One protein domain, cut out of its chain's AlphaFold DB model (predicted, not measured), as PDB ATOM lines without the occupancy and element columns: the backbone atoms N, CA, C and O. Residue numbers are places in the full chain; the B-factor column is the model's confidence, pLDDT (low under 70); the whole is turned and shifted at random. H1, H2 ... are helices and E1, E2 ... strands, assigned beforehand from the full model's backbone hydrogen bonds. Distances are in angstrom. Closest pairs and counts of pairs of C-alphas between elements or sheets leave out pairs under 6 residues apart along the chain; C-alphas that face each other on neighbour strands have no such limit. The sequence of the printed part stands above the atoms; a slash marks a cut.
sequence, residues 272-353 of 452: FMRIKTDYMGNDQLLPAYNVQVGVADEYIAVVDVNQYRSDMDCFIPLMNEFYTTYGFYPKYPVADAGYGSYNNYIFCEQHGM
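What this domain is: This is residues 272 to 353 of the 452 residues of an uncharacterized protein of Coprococcus comes ATCC 27758 (UniProt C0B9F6). What shape appears? A long antiparallel hairpin, E2 and E3, is covered on one face by slanting H1, with H2 packed on H1 away from the sheet. Near its start E2 bends sharply and pairs with short E1 in a second hairpin. What makes it up? The 82 printed residues include two named helices and four named strands, in the order E1 E2 E3 H1 E4 H2, class mixed; the antiparallel sheet runs E1 E2 E3. How large is it? It is only just compact, close to loose, with a radius of gyration of the C-alphas of 14.0 A and spans of 40 by 28 by 20 A.

How they stand to each other: How do the strands pair? E1, residues 272 to 275, and E2, residues 284 to 296, form a hairpin, with N 273 and O 286 2.8 A apart, within hydrogen-bond range. E2 bends by 87 degrees at residue 287 and forms another hairpin with E3, residues 299 to 306, where N 292 and O 304 are 2.8 A apart; the three are a meander, each strand the antiparallel neighbour of the one before. Where are the helices? H1, residues 311 to 326, is on the sheet, making two layers, at a height of 7.6 A, and its closest C-alphas with E3 are Leu 318 and Asp 304, 5.8 A apart. Its residues 312 to 316 alone touch H2, residues 342 to 350, at a shallow tilt of 22 degrees, the same way; the closest C-alphas are Ile 316 and Asn 344, 6.8 A apart. Every O i to N i+4 pair is within hydrogen-bond range in H2, and 10 of 12 in H1. And E4? E4, residues 332 to 335, pairs with no named strand and is near E2, with 5 pairs of C-alphas within 10 A.

Where its parts are: Where does E1 begin? C-alpha 272 is at (28.191, -32.973, -1.821). How long are the longer elements? From first to last C-alpha E2 measures 31.8 A, H1 22.4 A and E3 20.6 A. Where does H2 end? C-alpha 350 is at (27.727, -30.980, 30.041).

The domain as a whole: How far does it reach? The two C-alphas farthest apart, Met 280 and Gly 327, are 42.0 A apart. Is anything cut or uncertain? The printed part has no cut and no long link; residues 277 to 282 have pLDDT under 70.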
ATOM      1  N   PHE A 272      27.754 -34.183  -1.112       91.50
ATOM      2  CA  PHE A 272      28.191 -32.973  -1.821       91.50
ATOM      3  C   PHE A 272      28.582 -31.880  -0.827       91.50
ATOM      4  O   PHE A 272      27.742 -31.453  -0.036       91.50
ATOM      5  N   MET A 273      29.815 -31.398  -0.887       90.94
ATOM      6  CA  MET A 273      30.349 -30.340  -0.032       90.94
ATOM      7  C   MET A 273      31.019 -29.268  -0.890       90.94
ATOM      8  O   MET A 273      31.375 -29.520  -2.039       90.94
ATOM      9  N   ARG A 274      31.157 -28.053  -0.356       88.31
ATOM     10  CA  ARG A 274      32.009 -27.040  -0.988       88.31
ATOM     11  C   ARG A 274      33.454 -27.354  -0.629       88.31
ATOM     12  O   ARG A 274      33.783 -27.360   0.556       88.31
ATOM     13  N   ILE A 275      34.266 -27.634  -1.638       86.50
ATOM     14  CA  ILE A 275      35.705 -27.854  -1.500       86.50
ATOM     15  C   ILE A 275      36.413 -26.577  -1.935       86.50
ATOM     16  O   ILE A 275      36.090 -26.014  -2.979       86.50
ATOM     17  N   LYS A 276      37.383 -26.142  -1.132       80.00
ATOM     18  CA  LYS A 276      38.271 -25.030  -1.469       80.00
ATOM     19  C   LYS A 276      39.350 -25.556  -2.412       80.00
ATOM     20  O   LYS A 276      40.303 -26.180  -1.959       80.00
ATOM     21  N   THR A 277      39.170 -25.377  -3.714       69.88
ATOM     22  CA  THR A 277      40.140 -25.822  -4.732       69.88
ATOM     23  C   THR A 277      41.276 -24.827  -4.944       69.88
ATOM     24  O   THR A 277      42.357 -25.229  -5.363       69.88
ATOM     25  N   ASP A 278      41.069 -23.545  -4.638       63.94
ATOM     26  CA  ASP A 278      42.107 -22.521  -4.721       63.94
ATOM     27  C   ASP A 278      42.026 -21.502  -3.572       63.94
ATOM     28  O   ASP A 278      41.009 -21.346  -2.894       63.94
ATOM     29  N   TYR A 279      43.128 -20.777  -3.364       58.50
ATOM     30  CA  TYR A 279      43.198 -19.661  -2.413       58.50
ATOM     31  C   TYR A 279      42.290 -18.482  -2.808       58.50
ATOM     32  O   TYR A 279      42.048 -17.597  -1.987       58.50
ATOM     33  N   MET A 280      41.798 -18.457  -4.054       63.84
ATOM     34  CA  MET A 280      40.933 -17.402  -4.590       63.84
ATOM     35  C   MET A 280      39.444 -17.631  -4.277       63.84
ATOM     36  O   MET A 280      38.632 -16.742  -4.529       63.84
ATOM     37  N   GLY A 281      39.087 -18.769  -3.674       58.12
ATOM     38  CA  GLY A 281      37.730 -19.061  -3.222       58.12
ATOM     39  C   GLY A 281      36.781 -19.498  -4.338       58.12
ATOM     40  O   GLY A 281      35.566 -19.332  -4.198       58.12
ATOM     41  N   ASN A 282      37.299 -20.065  -5.432       63.97
ATOM     42  CA  ASN A 282      36.485 -20.739  -6.447       63.97
ATOM     43  C   ASN A 282      36.005 -22.095  -5.915       63.97
ATOM     44  O   ASN A 282      36.365 -23.149  -6.432       63.97
ATOM     45  N   ASP A 283      35.201 -22.064  -4.853       77.69
ATOM     46  CA  ASP A 283      34.700 -23.256  -4.183       77.69
ATOM     47  C   ASP A 283      33.829 -24.083  -5.136       77.69
ATOM     48  O   ASP A 283      32.720 -23.673  -5.506       77.69
ATOM     49  N   GLN A 284      34.281 -25.288  -5.476       82.25
ATOM     50  CA  GLN A 284      33.480 -26.222  -6.255       82.25
ATOM     51  C   GLN A 284      32.629 -27.094  -5.329       82.25
ATOM     52  O   GLN A 284      33.073 -27.565  -4.281       82.25
ATOM     53  N   LEU A 285      31.373 -27.319  -5.717       88.56
ATOM     54  CA  LEU A 285      30.503 -28.262  -5.028       88.56
ATOM     55  C   LEU A 285      30.750 -29.675  -5.577       88.56
ATOM     56  O   LEU A 285      30.321 -29.982  -6.689       88.56
ATOM     57  N   LEU A 286      31.406 -30.524  -4.792       91.06
ATOM     58  CA  LEU A 286      31.843 -31.863  -5.193       91.06
ATOM     59  C   LEU A 286      31.465 -32.913  -4.139       91.06
ATOM     60  O   LEU A 286      31.327 -32.567  -2.962       91.06
ATOM     61  N   PRO A 287      31.263 -34.184  -4.530       92.88
ATOM     62  CA  PRO A 287      31.102 -35.275  -3.577       92.88
ATOM     63  C   PRO A 287      32.398 -35.459  -2.782       92.88
ATOM     64  O   PRO A 287      33.476 -35.577  -3.359       92.88
ATOM     65  N   ALA A 288      32.291 -35.445  -1.459       93.81
ATOM     66  CA  ALA A 288      33.430 -35.409  -0.557       93.81
ATOM     67  C   ALA A 288      33.120 -36.068   0.790       93.81
ATOM     68  O   ALA A 288      31.955 -36.311   1.133       93.81
ATOM     69  N   TYR A 289      34.184 -36.274   1.557       94.44
ATOM     70  CA  TYR A 289      34.168 -36.611   2.976       94.44
ATOM     71  C   TYR A 289      34.758 -35.462   3.782       94.44
ATOM     72  O   TYR A 289      35.703 -34.811   3.337       94.44
ATOM     73  N   ASN A 290      34.203 -35.209   4.964       94.12
ATOM     74  CA  ASN A 290      34.754 -34.248   5.909       94.12
ATOM     75  C   ASN A 290      35.570 -35.007   6.953       94.12
ATOM     76  O   ASN A 290      35.000 -35.654   7.828       94.12
ATOM     77  N   VAL A 291      36.888 -34.969   6.817       95.12
ATOM     78  CA  VAL A 291      37.812 -35.657   7.718       95.12
ATOM     79  C   VAL A 291      38.235 -34.689   8.805       95.12
ATOM     80  O   VAL A 291      38.577 -33.539   8.531       95.12
ATOM     81  N   GLN A 292      38.194 -35.171  10.033       95.88
ATOM     82  CA  GLN A 292      38.439 -34.423  11.249       95.88
ATOM     83  C   GLN A 292      39.575 -35.085  12.000       95.88
ATOM     84  O   GLN A 292      39.579 -36.305  12.156       95.88
ATOM     85  N   VAL A 293      40.534 -34.286  12.444       96.50
ATOM     86  CA  VAL A 293      41.729 -34.771  13.123       96.50
ATOM     87  C   VAL A 293      41.864 -34.015  14.435       96.50
ATOM     88  O   VAL A 293      41.849 -32.785  14.456       96.50
ATOM     89  N   GLY A 294      41.980 -34.763  15.528       96.69
ATOM     90  CA  GLY A 294      42.353 -34.252  16.840       96.69
ATOM     91  C   GLY A 294      43.807 -34.601  17.134       96.69
ATOM     92  O   GLY A 294      44.174 -35.776  17.116       96.69
ATOM     93  N   VAL A 295      44.620 -33.584  17.404       97.06
ATOM     94  CA  VAL A 295      46.057 -33.698  17.684       97.06
ATOM     95  C   VAL A 295      46.332 -33.347  19.146       97.06
ATOM     96  O   VAL A 295      45.796 -32.356  19.644       97.06
ATOM     97  N   ALA A 296      47.168 -34.140  19.813       96.38
ATOM     98  CA  ALA A 296      47.654 -33.935  21.178       96.38
ATOM     99  C   ALA A 296      49.185 -34.086  21.184       96.38
ATOM    100  O   ALA A 296      49.681 -35.082  20.665       96.38
ATOM    101  N   ASP A 297      49.916 -33.086  21.692       92.56
ATOM    102  CA  ASP A 297      51.391 -32.991  21.675       92.56
ATOM    103  C   ASP A 297      52.048 -33.564  20.408       92.56
ATOM    104  O   ASP A 297      52.843 -34.491  20.467       92.56
ATOM    105  N   GLU A 298      51.688 -33.020  19.241       92.81
ATOM    106  CA  GLU A 298      52.217 -33.416  17.917       92.81
ATOM    107  C   GLU A 298      51.717 -34.767  17.371       92.81
ATOM    108  O   GLU A 298      51.858 -35.031  16.173       92.81
ATOM    109  N   TYR A 299      51.042 -35.582  18.180       94.56
ATOM    110  CA  TYR A 299      50.478 -36.858  17.754       94.56
ATOM    111  C   TYR A 299      49.014 -36.754  17.352       94.56
ATOM    112  O   TYR A 299      48.198 -36.092  17.993       94.56
ATOM    113  N   ILE A 300      48.642 -37.489  16.306       95.44
ATOM    114  CA  ILE A 300      47.239 -37.652  15.932       95.44
ATOM    115  C   ILE A 300      46.574 -38.571  16.962       95.44
ATOM    116  O   ILE A 300      46.769 -39.781  16.927       95.44
ATOM    117  N   ALA A 301      45.769 -38.007  17.860       95.69
ATOM    118  CA  ALA A 301      45.085 -38.747  18.919       95.69
ATOM    119  C   ALA A 301      43.765 -39.369  18.445       95.69
ATOM    120  O   ALA A 301      43.386 -40.447  18.900       95.69
ATOM    121  N   VAL A 302      43.044 -38.704  17.543       95.75
ATOM    122  CA  VAL A 302      41.756 -39.185  17.031       95.75
ATOM    123  C   VAL A 302      41.539 -38.708  15.600       95.75
ATOM    124  O   VAL A 302      41.900 -37.587  15.244       95.75
ATOM    125  N   VAL A 303      40.938 -39.561  14.773       95.00
ATOM    126  CA  VAL A 303      40.522 -39.230  13.408       95.00
ATOM    127  C   VAL A 303      39.086 -39.682  13.220       95.00
ATOM    128  O   VAL A 303      38.727 -40.786  13.626       95.00
ATOM    129  N   ASP A 304      38.280 -38.847  12.579       94.88
ATOM    130  CA  ASP A 304      36.897 -39.166  12.247       94.88
ATOM    131  C   ASP A 304      36.564 -38.746  10.807       94.88
ATOM    132  O   ASP A 304      36.960 -37.676  10.338       94.88
ATOM    133  N   VAL A 305      35.836 -39.596  10.085       93.69
ATOM    134  CA  VAL A 305      35.494 -39.407   8.669       93.69
ATOM    135  C   VAL A 305      33.987 -39.252   8.541       93.69
ATOM    136  O   VAL A 305      33.221 -40.211   8.594       93.69
ATOM    137  N   ASN A 306      33.556 -38.015   8.320       92.44
ATOM    138  CA  ASN A 306      32.159 -37.629   8.405       92.44
ATOM    139  C   ASN A 306      31.516 -37.348   7.048       92.44
ATOM    140  O   ASN A 306      32.131 -36.874   6.089       92.44
ATOM    141  N   GLN A 307      30.197 -37.535   7.016       91.81
ATOM    142  CA  GLN A 307      29.340 -37.163   5.887       91.81
ATOM    143  C   GLN A 307      28.747 -35.751   6.032       91.81
ATOM    144  O   GLN A 307      28.015 -35.294   5.145       91.81
ATOM    145  N   TYR A 308      29.027 -35.058   7.140       90.50
ATOM    146  CA  TYR A 308      28.512 -33.720   7.418       90.50
ATOM    147  C   TYR A 308      29.254 -32.648   6.618       90.50
ATOM    148  O   TYR A 308      30.474 -32.655   6.485       90.50
ATOM    149  N   ARG A 309      28.500 -31.673   6.099       87.75
ATOM    150  CA  ARG A 309      29.063 -30.567   5.302       87.75
ATOM    151  C   ARG A 309      29.773 -29.512   6.145       87.75
ATOM    152  O   ARG A 309      30.641 -28.819   5.621       87.75
ATOM    153  N   SER A 310      29.304 -29.317   7.374       88.12
ATOM    154  CA  SER A 310      29.739 -28.258   8.276       88.12
ATOM    155  C   SER A 310      30.617 -28.847   9.360       88.12
ATOM    156  O   SER A 310      30.273 -29.882   9.924       88.12
ATOM    157  N   ASP A 311      31.692 -28.147   9.693       87.81
ATOM    158  CA  ASP A 311      32.640 -28.588  10.715       87.81
ATOM    159  C   ASP A 311      31.993 -28.523  12.117       87.81
ATOM    160  O   ASP A 311      32.242 -29.376  12.964       87.81
ATOM    161  N   MET A 312      31.014 -27.620  12.312       89.31
ATOM    162  CA  MET A 312      30.163 -27.577  13.515       89.31
ATOM    163  C   MET A 312      29.514 -28.922  13.842       89.31
ATOM    164  O   MET A 312      29.415 -29.270  15.014       89.31
ATOM    165  N   ASP A 313      29.035 -29.634  12.820       89.62
ATOM    166  CA  ASP A 313      28.283 -30.876  13.001       89.62
ATOM    167  C   ASP A 313      29.222 -32.065  13.276       89.62
ATOM    168  O   ASP A 313      28.778 -33.063  13.835       89.62
ATOM    169  N   CYS A 314      30.514 -31.944  12.943       93.12
ATOM    170  CA  CYS A 314      31.511 -32.995  13.154       93.12
ATOM    171  C   CYS A 314      32.174 -32.962  14.541       93.12
ATOM    172  O   CYS A 314      32.771 -33.954  14.946       93.12
ATOM    173  N   PHE A 315      32.068 -31.852  15.284       94.81
ATOM    174  CA  PHE A 315      32.720 -31.702  16.593       94.81
ATOM    175  C   PHE A 315      32.306 -32.791  17.593       94.81
ATOM    176  O   PHE A 315      33.148 -33.473  18.168       94.81
ATOM    177  N   ILE A 316      30.996 -32.958  17.801       94.31
ATOM    178  CA  ILE A 316      30.456 -33.924  18.767       94.31
ATOM    179  C   ILE A 316      30.818 -35.371  18.377       94.31
ATOM    180  O   ILE A 316      31.281 -36.095  19.257       94.31
ATOM    181  N   PRO A 317      30.651 -35.806  17.108       95.19
ATOM    182  CA  PRO A 317      31.168 -37.093  16.639       95.19
ATOM    183  C   PRO A 317      32.638 -37.334  17.003       95.19
ATOM    184  O   PRO A 317      32.931 -38.319  17.676       95.19
ATOM    185  N   LEU A 318      33.531 -36.387  16.691       96.50
ATOM    186  CA  LEU A 318      34.959 -36.503  17.001       96.50
ATOM    187  C   LEU A 318      35.222 -36.635  18.512       96.50
ATOM    188  O   LEU A 318      36.049 -37.444  18.931       96.50
ATOM    189  N   MET A 319      34.513 -35.870  19.349       96.75
ATOM    190  CA  MET A 319      34.657 -35.964  20.809       96.75
ATOM    191  C   MET A 319      34.151 -37.302  21.356       96.75
ATOM    192  O   MET A 319      34.748 -37.849  22.279       96.75
ATOM    193  N   ASN A 320      33.076 -37.853  20.790       95.88
ATOM    194  CA  ASN A 320      32.585 -39.178  21.171       95.88
ATOM    195  C   ASN A 320      33.571 -40.281  20.766       95.88
ATOM    196  O   ASN A 320      33.734 -41.256  21.498       95.88
ATOM    197  N   GLU A 321      34.244 -40.125  19.627       94.69
ATOM    198  CA  GLU A 321      35.304 -41.036  19.192       94.69
ATOM    199  C   GLU A 321      36.521 -40.987  20.117       94.69
ATOM    200  O   GLU A 321      37.054 -42.026  20.524       94.69
ATOM    201  N   PHE A 322      36.901 -39.784  20.546       95.62
ATOM    202  CA  PHE A 322      37.919 -39.597  21.573       95.62
ATOM    203  C   PHE A 322      37.512 -40.281  22.889       95.62
ATOM    204  O   PHE A 322      38.279 -41.071  23.437       95.62
ATOM    205  N   TYR A 323      36.279 -40.061  23.359       95.94
ATOM    206  CA  TYR A 323      35.764 -40.686  24.581       95.94
ATOM    207  C   TYR A 323      35.738 -42.213  24.494       95.94
ATOM    208  O   TYR A 323      36.113 -42.893  25.443       95.94
ATOM    209  N   THR A 324      35.331 -42.764  23.351       93.56
ATOM    210  CA  THR A 324      35.313 -44.218  23.126       93.56
ATOM    211  C   THR A 324      36.719 -44.809  23.205       93.56
ATOM    212  O   THR A 324      36.891 -45.921  23.695       93.56
ATOM    213  N   THR A 325      37.723 -44.056  22.754       90.88
ATOM    214  CA  THR A 325      39.121 -44.495  22.736       90.88
ATOM    215  C   THR A 325      39.783 -44.396  24.112       90.88
ATOM    216  O   THR A 325      40.441 -45.339  24.545       90.88
ATOM    217  N   TYR A 326      39.612 -43.270  24.810       92.69
ATOM    218  CA  TYR A 326      40.376 -42.958  26.028       92.69
ATOM    219  C   TYR A 326      39.554 -43.039  27.323       92.69
ATOM    220  O   TYR A 326      40.118 -43.020  28.414       92.69
ATOM    221  N   GLY A 327      38.226 -43.142  27.236       94.44
ATOM    222  CA  GLY A 327      37.314 -43.230  28.384       94.44
ATOM    223  C   GLY A 327      37.001 -41.895  29.072       94.44
ATOM    224  O   GLY A 327      36.285 -41.875  30.074       94.44
ATOM    225  N   PHE A 328      37.513 -40.776  28.556       96.00
ATOM    226  CA  PHE A 328      37.266 -39.425  29.067       96.00
ATOM    227  C   PHE A 328      37.227 -38.397  27.926       96.00
ATOM    228  O   PHE A 328      37.584 -38.707  26.795       96.00
ATOM    229  N   TYR A 329      36.764 -37.179  28.219       97.69
ATOM    230  CA  TYR A 329      36.777 -36.048  27.283       97.69
ATOM    231  C   TYR A 329      37.971 -35.123  27.557       97.69
ATOM    232  O   TYR A 329      38.304 -34.927  28.729       97.69
ATOM    233  N   PRO A 330      38.588 -34.512  26.529       97.06
ATOM    234  CA  PRO A 330      39.704 -33.594  26.733       97.06
ATOM    235  C   PRO A 330      39.220 -32.338  27.460       97.06
ATOM    236  O   PRO A 330      38.167 -31.791  27.132       97.06
ATOM    237  N   LYS A 331      39.990 -31.829  28.423       97.19
ATOM    238  CA  LYS A 331      39.620 -30.604  29.144       97.19
ATOM    239  C   LYS A 331      39.581 -29.376  28.232       97.19
ATOM    240  O   LYS A 331      38.714 -28.524  28.400       97.19
ATOM    241  N   TYR A 332      40.485 -29.291  27.261       96.81
ATOM    242  CA  TYR A 332      40.657 -28.145  26.374       96.81
ATOM    243  C   TYR A 332      40.552 -28.565  24.899       96.81
ATOM    244  O   TYR A 332      41.573 -28.718  24.227       96.81
ATOM    245  N   PRO A 333      39.330 -28.738  24.362       96.25
ATOM    246  CA  PRO A 333      39.123 -28.908  22.929       96.25
ATOM    247  C   PRO A 333      39.287 -27.555  22.223       96.25
ATOM    248  O   PRO A 333      38.397 -26.698  22.237       96.25
ATOM    249  N   VAL A 334      40.451 -27.348  21.616       95.31
ATOM    250  CA  VAL A 334      40.809 -26.129  20.893       95.31
ATOM    251  C   VAL A 334      40.458 -26.304  19.424       95.31
ATOM    252  O   VAL A 334      41.022 -27.159  18.746       95.31
ATOM    253  N   ALA A 335      39.558 -25.471  18.908       93.69
ATOM    254  CA  ALA A 335      39.191 -25.514  17.496       93.69
ATOM    255  C   ALA A 335      38.904 -24.122  16.919       93.69
ATOM    256  O   ALA A 335      38.751 -23.122  17.636       93.69
ATOM    257  N   ASP A 336      38.842 -24.052  15.593       89.94
ATOM    258  CA  ASP A 336      38.584 -22.810  14.877       89.94
ATOM    259  C   ASP A 336      37.138 -22.290  15.063       89.94
ATOM    260  O   ASP A 336      36.283 -22.886  15.726       89.94
ATOM    261  N   ALA A 337      36.845 -21.127  14.471       86.50
ATOM    262  CA  ALA A 337      35.514 -20.531  14.579       86.50
ATOM    263  C   ALA A 337      34.422 -21.301  13.810       86.50
ATOM    264  O   ALA A 337      33.231 -21.053  14.021       86.50
ATOM    265  N   GLY A 338      34.820 -22.200  12.908       87.19
ATOM    266  CA  GLY A 338      33.957 -23.097  12.154       87.19
ATOM    267  C   GLY A 338      33.302 -24.159  13.029       87.19
ATOM    268  O   GLY A 338      32.193 -24.568  12.702       87.19
ATOM    269  N   TYR A 339      33.893 -24.526  14.170       90.62
ATOM    270  CA  TYR A 339      33.287 -25.441  15.153       90.62
ATOM    271  C   TYR A 339      32.390 -24.729  16.172       90.62
ATOM    272  O   TYR A 339      31.574 -25.365  16.844       90.62
ATOM    273  N   GLY A 340      32.504 -23.404  16.288       89.19
ATOM    274  CA  GLY A 340      31.785 -22.605  17.278       89.19
ATOM    275  C   GLY A 340      30.275 -22.586  17.058       89.19
ATOM    276  O   GLY A 340      29.753 -21.804  16.257       89.19
ATOM    277  N   SER A 341      29.550 -23.401  17.823       86.81
ATOM    278  CA  SER A 341      28.090 -23.473  17.791       86.81
ATOM    279  C   SER A 341      27.503 -23.603  19.195       86.81
ATOM    280  O   SER A 341      28.118 -24.159  20.098       86.81
ATOM    281  N   TYR A 342      26.272 -23.117  19.378       84.19
ATOM    282  CA  TYR A 342      25.578 -23.218  20.667       84.19
ATOM    283  C   TYR A 342      25.459 -24.667  21.157       84.19
ATOM    284  O   TYR A 342      25.670 -24.929  22.333       84.19
ATOM    285  N   ASN A 343      25.158 -25.605  20.252       85.94
ATOM    286  CA  ASN A 343      25.057 -27.019  20.605       85.94
ATOM    287  C   ASN A 343      26.406 -27.560  21.108       85.94
ATOM    288  O   ASN A 343      26.425 -28.276  22.103       85.94
ATOM    289  N   ASN A 344      27.513 -27.168  20.470       91.50
ATOM    290  CA  ASN A 344      28.852 -27.619  20.852       91.50
ATOM    291  C   ASN A 344      29.277 -27.021  22.197       91.50
ATOM    292  O   ASN A 344      29.809 -27.738  23.031       91.50
ATOM    293  N   TYR A 345      28.963 -25.750  22.466       90.06
ATOM    294  CA  TYR A 345      29.258 -25.135  23.766       90.06
ATOM    295  C   TYR A 345      28.512 -25.792  24.927       90.06
ATOM    296  O   TYR A 345      29.094 -25.972  25.994       90.06
ATOM    297  N   ILE A 346      27.235 -26.135  24.729       89.44
ATOM    298  CA  ILE A 346      26.457 -26.845  25.750       89.44
ATOM    299  C   ILE A 346      26.992 -28.263  25.935       89.44
ATOM    300  O   ILE A 346      27.128 -28.707  27.068       89.44
ATOM    301  N   PHE A 347      27.346 -28.952  24.848       92.25
ATOM    302  CA  PHE A 347      27.978 -30.266  24.929       92.25
ATOM    303  C   PHE A 347      29.288 -30.213  25.733       92.25
ATOM    304  O   PHE A 347      29.474 -31.019  26.639       92.25
ATOM    305  N   CYS A 348      30.149 -29.217  25.486       94.06
ATOM    306  CA  CYS A 348      31.355 -28.996  26.286       94.06
ATOM    307  C   CYS A 348      31.036 -28.833  27.778       94.06
ATOM    308  O   CYS A 348      31.587 -29.553  28.603       94.06
ATOM    309  N   GLU A 349      30.087 -27.959  28.120       92.00
ATOM    310  CA  GLU A 349      29.692 -27.699  29.510       92.00
ATOM    311  C   GLU A 349      29.118 -28.941  30.212       92.00
ATOM    312  O   GLU A 349      29.450 -29.207  31.363       92.00
ATOM    313  N   GLN A 350      28.306 -29.739  29.512       92.94
ATOM    314  CA  GLN A 350      27.727 -30.980  30.041       92.94
ATOM    315  C   GLN A 350      28.772 -32.059  30.341       92.94
ATOM    316  O   GLN A 350      28.550 -32.893  31.217       92.94
ATOM    317  N   HIS A 351      29.895 -32.040  29.627       94.56
ATOM    318  CA  HIS A 351      30.962 -33.031  29.743       94.56
ATOM    319  C   HIS A 351      32.225 -32.488  30.430       94.56
ATOM    320  O   HIS A 351      33.259 -33.148  30.406       94.56
ATOM    321  N   GLY A 352      32.145 -31.312  31.067       93.88
ATOM    322  CA  GLY A 352      33.255 -30.728  31.829       93.88
ATOM    323  C   GLY A 352      34.420 -30.221  30.974       93.88
ATOM    324  O   GLY A 352      35.526 -30.075  31.487       93.88
ATOM    325  N   MET A 353      34.187 -29.960  29.686       96.75
ATOM    326  CA  MET A 353      35.174 -29.390  28.770       96.75
ATOM    327  C   MET A 353      35.084 -27.863  28.736       96.75
ATOM    328  O   MET A 353      33.997 -27.276  28.763       96.75
TER     329      MET A 353